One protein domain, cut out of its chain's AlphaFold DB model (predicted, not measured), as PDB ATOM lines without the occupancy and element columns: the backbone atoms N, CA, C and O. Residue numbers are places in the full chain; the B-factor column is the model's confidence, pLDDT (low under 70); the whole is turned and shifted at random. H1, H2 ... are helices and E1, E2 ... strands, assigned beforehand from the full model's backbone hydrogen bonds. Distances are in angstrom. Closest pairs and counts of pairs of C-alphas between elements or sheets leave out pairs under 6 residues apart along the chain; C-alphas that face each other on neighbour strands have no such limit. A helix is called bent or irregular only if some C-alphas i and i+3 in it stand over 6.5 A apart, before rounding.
ATOM      1  N   VAL A   2      14.681 -26.987 -31.686       81.69
ATOM      2  CA  VAL A   2      16.160 -27.049 -31.582       81.69
ATOM      3  C   VAL A   2      16.654 -27.222 -30.138       81.69
ATOM      4  O   VAL A   2      17.475 -28.096 -29.881       81.69
ATOM      5  N   MET A   3      16.092 -26.462 -29.191       87.56
ATOM      6  CA  MET A   3      16.438 -26.550 -27.764       87.56
ATOM      7  C   MET A   3      16.233 -27.961 -27.195       87.56
ATOM      8  O   MET A   3      17.081 -28.478 -26.481       87.56
ATOM      9  N   PHE A   4      15.122 -28.609 -27.556       90.44
ATOM     10  CA  PHE A   4      14.799 -29.946 -27.067       90.44
ATOM     11  C   PHE A   4      15.802 -30.989 -27.574       90.44
ATOM     12  O   PHE A   4      16.322 -31.777 -26.792       90.44
ATOM     13  N   LYS A   5      16.156 -30.923 -28.865       89.56
ATOM     14  CA  LYS A   5      17.205 -31.769 -29.448       89.56
ATOM     15  C   LYS A   5      18.551 -31.586 -28.740       89.56
ATOM     16  O   LYS A   5      19.230 -32.575 -28.486       89.56
ATOM     17  N   ALA A   6      18.934 -30.344 -28.442       92.31
ATOM     18  CA  ALA A   6      20.172 -30.051 -27.724       92.31
ATOM     19  C   ALA A   6      20.147 -30.617 -26.295       92.31
ATOM     20  O   ALA A   6      21.096 -31.273 -25.886       92.31
ATOM     21  N   CYS A   7      19.038 -30.443 -25.572       94.12
ATOM     22  CA  CYS A   7      18.860 -30.966 -24.218       94.12
ATOM     23  C   CYS A   7      18.963 -32.499 -24.156       94.12
ATOM     24  O   CYS A   7      19.675 -33.029 -23.302       94.12
ATOM     25  N   LEU A   8      18.325 -33.211 -25.093       93.75
ATOM     26  CA  LEU A   8      18.426 -34.674 -25.175       93.75
ATOM     27  C   LEU A   8      19.872 -35.124 -25.424       93.75
ATOM     28  O   LEU A   8      20.381 -35.967 -24.690       93.75
ATOM     29  N   LYS A   9      20.567 -34.476 -26.371       91.56
ATOM     30  CA  LYS A   9      21.984 -34.754 -26.658       91.56
ATOM     31  C   LYS A   9      22.902 -34.484 -25.466       91.56
ATOM     32  O   LYS A   9      23.829 -35.245 -25.234       91.56
ATOM     33  N   MET A  10      22.659 -33.407 -24.720       93.81
ATOM     34  CA  MET A  10      23.460 -33.055 -23.541       93.81
ATOM     35  C   MET A  10      23.239 -34.015 -22.375       93.81
ATOM     36  O   MET A  10      24.158 -34.238 -21.597       93.81
ATOM     37  N   THR A  11      22.032 -34.572 -22.250       95.75
ATOM     38  CA  THR A  11      21.719 -35.549 -21.198       95.75
ATOM     39  C   THR A  11      22.567 -36.814 -21.351       95.75
ATOM     40  O   THR A  11      22.960 -37.398 -20.346       95.75
ATOM     41  N   GLY A  12      22.858 -37.234 -22.589       91.88
ATOM     42  CA  GLY A  12      23.799 -38.325 -22.871       91.88
ATOM     43  C   GLY A  12      23.389 -39.688 -22.300       91.88
ATOM     44  O   GLY A  12      24.250 -40.505 -21.988       91.88
ATOM     45  N   THR A  13      22.086 -39.929 -22.114       95.56
ATOM     46  CA  THR A  13      21.563 -41.214 -21.625       95.56
ATOM     47  C   THR A  13      20.871 -41.987 -22.741       95.56
ATOM     48  O   THR A  13      20.226 -41.399 -23.608       95.56
ATOM     49  N   ALA A  14      20.892 -43.319 -22.652       95.12
ATOM     50  CA  ALA A  14      20.183 -44.188 -23.595       95.12
ATOM     51  C   ALA A  14      18.674 -43.880 -23.674       95.12
ATOM     52  O   ALA A  14      18.069 -43.962 -24.742       95.12
ATOM     53  N   ALA A  15      18.066 -43.479 -22.552       96.12
ATOM     54  CA  ALA A  15      16.673 -43.042 -22.523       96.12
ATOM     55  C   ALA A  15      16.459 -41.749 -23.329       96.12
ATOM     56  O   ALA A  15      15.509 -41.665 -24.109       96.12
ATOM     57  N   ALA A  16      17.345 -40.757 -23.182       94.81
ATOM     58  CA  ALA A  16      17.274 -39.513 -23.948       94.81
ATOM     59  C   ALA A  16      17.453 -39.758 -25.454       94.81
ATOM     60  O   ALA A  16      16.735 -39.170 -26.265       94.81
ATOM     61  N   ASP A  17      18.342 -40.676 -25.827       94.69
ATOM     62  CA  ASP A  17      18.563 -41.034 -27.226       94.69
ATOM     63  C   ASP A  17      17.383 -41.785 -27.846       94.69
ATOM     64  O   ASP A  17      17.003 -41.489 -28.981       94.69
ATOM     65  N   LEU A  18      16.736 -42.685 -27.095       95.06
ATOM     66  CA  LEU A  18      15.501 -43.343 -27.531       95.06
ATOM     67  C   LEU A  18      14.387 -42.321 -27.794       95.06
ATOM     68  O   LEU A  18      13.740 -42.357 -28.842       95.06
ATOM     69  N   VAL A  19      14.181 -41.381 -26.864       94.56
ATOM     70  CA  VAL A  19      13.202 -40.295 -27.034       94.56
ATOM     71  C   VAL A  19      13.544 -39.453 -28.267       94.56
ATOM     72  O   VAL A  19      12.652 -39.114 -29.049       94.56
ATOM     73  N   GLY A  20      14.828 -39.160 -28.476       92.81
ATOM     74  CA  GLY A  20      15.323 -38.452 -29.652       92.81
ATOM     75  C   GLY A  20      15.009 -39.174 -30.967       92.81
ATOM     76  O   GLY A  20      14.449 -38.563 -31.883       92.81
ATOM     77  N   ASP A  21      15.303 -40.470 -31.069       92.88
ATOM     78  CA  ASP A  21      15.036 -41.246 -32.287       92.88
ATOM     79  C   ASP A  21      13.538 -41.308 -32.606       92.88
ATOM     80  O   ASP A  21      13.111 -40.988 -33.723       92.88
ATOM     81  N   VAL A  22      12.709 -41.623 -31.608       93.25
ATOM     82  CA  VAL A  22      11.254 -41.701 -31.792       93.25
ATOM     83  C   VAL A  22      10.699 -40.353 -32.248       93.25
ATOM     84  O   VAL A  22       9.969 -40.279 -33.242       93.25
ATOM     85  N   PHE A  23      11.067 -39.270 -31.567       90.25
ATOM     86  CA  PHE A  23      10.488 -37.958 -31.828       90.25
ATOM     87  C   PHE A  23      10.927 -37.361 -33.169       90.25
ATOM     88  O   PHE A  23      10.100 -36.868 -33.942       90.25
ATOM     89  N   PHE A  24      12.222 -37.408 -33.478       89.56
ATOM     90  CA  PHE A  24      12.770 -36.712 -34.642       89.56
ATOM     91  C   PHE A  24      12.866 -37.589 -35.895       89.56
ATOM     92  O   PHE A  24      12.699 -37.066 -36.999       89.56
ATOM     93  N   ASN A  25      13.093 -38.902 -35.754       89.06
ATOM     94  CA  ASN A  25      13.318 -39.796 -36.895       89.06
ATOM     95  C   ASN A  25      12.082 -40.627 -37.259       89.06
ATOM     96  O   ASN A  25      11.820 -40.815 -38.452       89.06
ATOM     97  N   LYS A  26      11.316 -41.109 -36.268       90.00
ATOM     98  CA  LYS A  26      10.123 -41.948 -36.506       90.00
ATOM     99  C   LYS A  26       8.859 -41.121 -36.714       90.00
ATOM    100  O   LYS A  26       8.232 -41.238 -37.763       90.00
ATOM    101  N   MET A  27       8.512 -40.254 -35.759       89.81
ATOM    102  CA  MET A  27       7.292 -39.438 -35.844       89.81
ATOM    103  C   MET A  27       7.385 -38.335 -36.904       89.81
ATOM    104  O   MET A  27       6.368 -37.930 -37.457       89.81
ATOM    105  N   LYS A  28       8.603 -37.857 -37.212       83.38
ATOM    106  CA  LYS A  28       8.884 -36.848 -38.256       83.38
ATOM    107  C   LYS A  28       7.973 -35.614 -38.191       83.38
ATOM    108  O   LYS A  28       7.670 -35.004 -39.218       83.38
ATOM    109  N   THR A  29       7.566 -35.218 -36.987       84.62
ATOM    110  CA  THR A  29       6.706 -34.054 -36.769       84.62
ATOM    111  C   THR A  29       7.342 -32.812 -37.392       84.62
ATOM    112  O   THR A  29       8.478 -32.457 -37.066       84.62
ATOM    113  N   LYS A  30       6.631 -32.151 -38.312       83.88
ATOM    114  CA  LYS A  30       7.143 -30.942 -38.967       83.88
ATOM    115  C   LYS A  30       7.114 -29.753 -38.009       83.88
ATOM    116  O   LYS A  30       6.169 -29.570 -37.246       83.88
ATOM    117  N   CYS A  31       8.150 -28.922 -38.076       87.19
ATOM    118  CA  CYS A  31       8.170 -27.617 -37.416       87.19
ATOM    119  C   CYS A  31       7.589 -26.552 -38.343       87.19
ATOM    120  O   CYS A  31       7.623 -26.717 -39.561       87.19
ATOM    121  N   PHE A  32       7.163 -25.417 -37.792       90.88
ATOM    122  CA  PHE A  32       6.935 -24.210 -38.581       90.88
ATOM    123  C   PHE A  32       7.802 -23.054 -38.082       90.88
ATOM    124  O   PHE A  32       8.037 -22.910 -36.881       90.88
ATOM    125  N   SER A  33       8.274 -22.229 -39.013       91.56
ATOM    126  CA  SER A  33       8.872 -20.925 -38.733       91.56
ATOM    127  C   SER A  33       7.917 -19.823 -39.169       91.56
ATOM    128  O   SER A  33       7.288 -19.919 -40.222       91.56
ATOM    129  N   LEU A  34       7.802 -18.772 -38.360       94.19
ATOM    130  CA  LEU A  34       7.070 -17.574 -38.750       94.19
ATOM    131  C   LEU A  34       7.960 -16.717 -39.644       94.19
ATOM    132  O   LEU A  34       9.014 -16.244 -39.225       94.19
ATOM    133  N   GLU A  35       7.523 -16.510 -40.880       95.69
ATOM    134  CA  GLU A  35       8.243 -15.712 -41.868       95.69
ATOM    135  C   GLU A  35       7.377 -14.581 -42.389       95.69
ATOM    136  O   GLU A  35       6.176 -14.739 -42.605       95.69
ATOM    137  N   LYS A  36       8.000 -13.429 -42.638       96.25
ATOM    138  CA  LYS A  36       7.350 -12.316 -43.325       96.25
ATOM    139  C   LYS A  36       7.266 -12.647 -44.813       96.25
ATOM    140  O   LYS A  36       8.282 -12.622 -45.501       96.25
ATOM    141  N   LYS A  37       6.065 -12.934 -45.316       95.50
ATOM    142  CA  LYS A  37       5.823 -13.156 -46.749       95.50
ATOM    143  C   LYS A  37       4.836 -12.142 -47.303       95.50
ATOM    144  O   LYS A  37       3.916 -11.692 -46.616       95.50
ATOM    145  N   LYS A  38       5.042 -11.784 -48.570       95.19
ATOM    146  CA  LYS A  38       4.104 -10.975 -49.347       95.19
ATOM    147  C   LYS A  38       2.913 -11.861 -49.706       95.19
ATOM    148  O   LYS A  38       3.043 -12.769 -50.519       95.19
ATOM    149  N   VAL A  39       1.772 -11.609 -49.079       94.12
ATOM    150  CA  VAL A  39       0.530 -12.357 -49.304       94.12
ATOM    151  C   VAL A  39      -0.497 -11.479 -49.999       94.12
ATOM    152  O   VAL A  39      -0.558 -10.268 -49.754       94.12
ATOM    153  N   CYS A  40      -1.301 -12.083 -50.871       92.88
ATOM    154  CA  CYS A  40      -2.451 -11.400 -51.440       92.88
ATOM    155  C   CYS A  40      -3.520 -11.221 -50.360       92.88
ATOM    156  O   CYS A  40      -3.893 -12.178 -49.685       92.88
ATOM    157  N   THR A  41      -4.001  -9.994 -50.187       92.69
ATOM    158  CA  THR A  41      -5.063  -9.666 -49.218       92.69
ATOM    159  C   THR A  41      -6.373  -9.290 -49.875       92.69
ATOM    160  O   THR A  41      -7.414  -9.365 -49.233       92.69
ATOM    161  N   LYS A  42      -6.324  -8.878 -51.143       92.88
ATOM    162  CA  LYS A  42      -7.507  -8.525 -51.912       92.88
ATOM    163  C   LYS A  42      -7.357  -9.027 -53.337       92.88
ATOM    164  O   LYS A  42      -6.390  -8.689 -54.022       92.88
ATOM    165  N   TRP A  43      -8.337  -9.804 -53.762       93.06
ATOM    166  CA  TRP A  43      -8.468 -10.325 -55.116       93.06
ATOM    167  C   TRP A  43      -9.435  -9.437 -55.909       93.06
ATOM    168  O   TRP A  43     -10.355  -8.870 -55.319       93.06
ATOM    169  N   ALA A  44      -9.210  -9.260 -57.215       92.88
ATOM    170  CA  ALA A  44     -10.138  -8.516 -58.081       92.88
ATOM    171  C   ALA A  44     -11.489  -9.240 -58.234       92.88
ATOM    172  O   ALA A  44     -12.542  -8.617 -58.285       92.88
ATOM    173  N   SER A  45     -11.438 -10.568 -58.279       93.44
ATOM    174  CA  SER A  45     -12.558 -11.509 -58.287       93.44
ATOM    175  C   SER A  45     -12.042 -12.850 -57.748       93.44
ATOM    176  O   SER A  45     -10.833 -13.008 -57.574       93.44
ATOM    177  N   TRP A  46     -12.916 -13.825 -57.480       84.56
ATOM    178  CA  TRP A  46     -12.523 -15.115 -56.878       84.56
ATOM    179  C   TRP A  46     -11.448 -15.887 -57.678       84.56
ATOM    180  O   TRP A  46     -10.674 -16.637 -57.095       84.56
ATOM    181  N   PHE A  47     -11.346 -15.645 -58.992       89.38
ATOM    182  CA  PHE A  47     -10.307 -16.196 -59.878       89.38
ATOM    183  C   PHE A  47      -9.499 -15.108 -60.619       89.38
ATOM    184  O   PHE A  47      -8.824 -15.388 -61.606       89.38
ATOM    185  N   GLY A  48      -9.599 -13.850 -60.185       92.00
ATOM    186  CA  GLY A  48      -8.932 -12.711 -60.816       92.00
ATOM    187  C   GLY A  48      -7.525 -12.455 -60.269       92.00
ATOM    188  O   GLY A  48      -7.091 -13.111 -59.323       92.00
ATOM    189  N   PRO A  49      -6.793 -11.467 -60.811       94.56
ATOM    190  CA  PRO A  49      -5.482 -11.100 -60.290       94.56
ATOM    191  C   PRO A  49      -5.571 -10.503 -58.875       94.56
ATOM    192  O   PRO A  49      -6.597  -9.957 -58.450       94.56
ATOM    193  N   CYS A  50      -4.461 -10.572 -58.142       94.81
ATOM    194  CA  CYS A  50      -4.346  -9.911 -56.849       94.81
ATOM    195  C   CYS A  50      -4.228  -8.393 -57.025       94.81
ATOM    196  O   CYS A  50      -3.329  -7.912 -57.712       94.81
ATOM    197  N   THR A  51      -5.087  -7.630 -56.352       95.31
ATOM    198  CA  THR A  51      -5.083  -6.158 -56.414       95.31
ATOM    199  C   THR A  51      -4.292  -5.527 -55.278       95.31
ATOM    200  O   THR A  51      -3.767  -4.427 -55.425       95.31
ATOM    201  N   LYS A  52      -4.186  -6.215 -54.134       95.44
ATOM    202  CA  LYS A  52      -3.471  -5.703 -52.962       95.44
ATOM    203  C   LYS A  52      -2.658  -6.783 -52.271       95.44
ATOM    204  O   LYS A  52      -3.194  -7.786 -51.792       95.44
ATOM    205  N   TYR A  53      -1.373  -6.501 -52.111       95.50
ATOM    206  CA  TYR A  53      -0.458  -7.317 -51.327       95.50
ATOM    207  C   TYR A  53      -0.143  -6.659 -49.989       95.50
ATOM    208  O   TYR A  53      -0.053  -5.438 -49.889       95.50
ATOM    209  N   SER A  54       0.077  -7.481 -48.969       95.50
ATOM    210  CA  SER A  54       0.613  -7.033 -47.684       95.50
ATOM    211  C   SER A  54       1.686  -7.995 -47.203       95.50
ATOM    212  O   SER A  54       1.649  -9.180 -47.535       95.50
ATOM    213  N   ILE A  55       2.620  -7.498 -46.403       96.62
ATOM    214  CA  ILE A  55       3.562  -8.355 -45.691       96.62
ATOM    215  C   ILE A  55       2.854  -8.872 -44.442       96.62
ATOM    216  O   ILE A  55       2.443  -8.081 -43.596       96.62
ATOM    217  N   LYS A  56       2.717 -10.190 -44.322       95.31
ATOM    218  CA  LYS A  56       2.194 -10.833 -43.113       95.31
ATOM    219  C   LYS A  56       3.167 -11.875 -42.600       95.31
ATOM    220  O   LYS A  56       3.958 -12.422 -43.367       95.31
ATOM    221  N   GLN A  57       3.094 -12.145 -41.300       96.06
ATOM    222  CA  GLN A  57       3.716 -13.340 -40.751       96.06
ATOM    223  C   GLN A  57       2.887 -14.557 -41.141       96.06
ATOM    224  O   GLN A  57       1.684 -14.600 -40.891       96.06
ATOM    225  N   VAL A  58       3.536 -15.524 -41.774       94.62
ATOM    226  CA  VAL A  58       2.931 -16.795 -42.159       94.62
ATOM    227  C   VAL A  58       3.745 -17.939 -41.581       94.62
ATOM    228  O   VAL A  58       4.973 -17.864 -41.510       94.62
ATOM    229  N   ALA A  59       3.054 -18.998 -41.171       94.81
ATOM    230  CA  ALA A  59       3.689 -20.231 -40.742       94.81
ATOM    231  C   ALA A  59       4.190 -20.993 -41.972       94.81
ATOM    232  O   ALA A  59       3.410 -21.384 -42.841       94.81
ATOM    233  N   VAL A  60       5.501 -21.188 -42.053       93.12
ATOM    234  CA  VAL A  60       6.151 -21.952 -43.116       93.12
ATOM    235  C   VAL A  60       6.634 -23.257 -42.521       93.12
ATOM    236  O   VAL A  60       7.462 -23.254 -41.611       93.12
ATOM    237  N   LEU A  61       6.114 -24.370 -43.029       92.31
ATOM    238  CA  LEU A  61       6.570 -25.689 -42.615       92.31
ATOM    239  C   LEU A  61       8.036 -25.884 -43.014       92.31
ATOM    240  O   LEU A  61       8.440 -25.578 -44.135       92.31
ATOM    241  N   ARG A  62       8.817 -26.411 -42.079       89.44
ATOM    242  CA  ARG A  62      10.221 -26.770 -42.247       89.44
ATOM    243  C   ARG A  62      10.370 -28.270 -42.077       89.44
ATOM    244  O   ARG A  62       9.692 -28.885 -41.249       89.44
ATOM    245  N   ASP A  63      11.268 -28.844 -42.861       84.19
ATOM    246  CA  ASP A  63      11.610 -30.248 -42.712       84.19
ATOM    247  C   ASP A  63      12.370 -30.482 -41.410       84.19
ATOM    248  O   ASP A  63      13.094 -29.614 -40.909       84.19
TER     249      ASP A  63
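What this domain is: This is residues 2 to 63 of the 69 residues of a protein of Portunus trituberculatus (UniProt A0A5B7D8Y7). The model is a long, thin rod made of two hairpins set end to end: a short helical hairpin, H1 and H2, at one end, and a long, arched hairpin of two strands, E1 and E2, at the other. The turns of the two hairpins, around Thr 13 and Ala 44, lie at opposite ends of the rod, and both strands bend partway along. The printed part has 62 residues, with two named helices followed by two named strands, in the order H1, H2, E1, E2; the strands form one antiparallel sheet of order E1 - E2, and the class is mixed, helices and strands. The whole is extended, with a radius of gyration of the C-alphas of 19.6 A and spans of 58 by 19 by 9 A.

Where its parts are: H1 holds residues 2 to 11 and begins with C-alpha 2 at (16.160, -27.049, -31.582). H2 holds residues 14 to 26 and measures 16.5 A from first to last C-alpha; it is neither bent nor irregular, but only just: C-alphas 23 and 26 are 6.2 A apart. E1, residues 31 to 43, is 29.8 A long, starts with C-alpha 31 at (8.170, -27.617, -37.416) and bends by 70 degrees at residue 36. E2, residues 50 to 62, is 26.6 A long, bends by 78 degrees at residue 53 and ends with C-alpha 62 at (10.221, -26.770, -42.247).

How they stand to each other: H1 and H2 form a helical hairpin. They touch, H2 with residues 16 to 20 alone, and their closest C-alphas are those of Leu 8 and Ala 16, 5.1 A apart. They run opposite ways at a shallow tilt of 29 degrees. In both H1 and H2 every O i to N i+4 pair is within hydrogen-bond range. E1 and E2 form a hairpin of antiparallel strands, with 165 degrees between their directions. Near its open end, N 62 and O 31 are within hydrogen-bond range at 2.8 A; near the turn, N 51 and O 42 are at 2.9 A. H1 is apart from E1 and from E2, and H2 is apart from E2.

The domain as a whole: The two C-alphas farthest apart, those of Thr 13 and Ala 44, are 58.3 A apart, while those of Val 2 and Asp 63, the first and last printed residues, are 12.4 A apart. Residues 10 to 15 stand free. The links H1 to H2 and H2 to E1 are tight, with 2 and 4 residues, and the link E1 to E2 is short, with 6. The printed part has no cut. Its mean pLDDT is 92.3, and no printed residue is under 70.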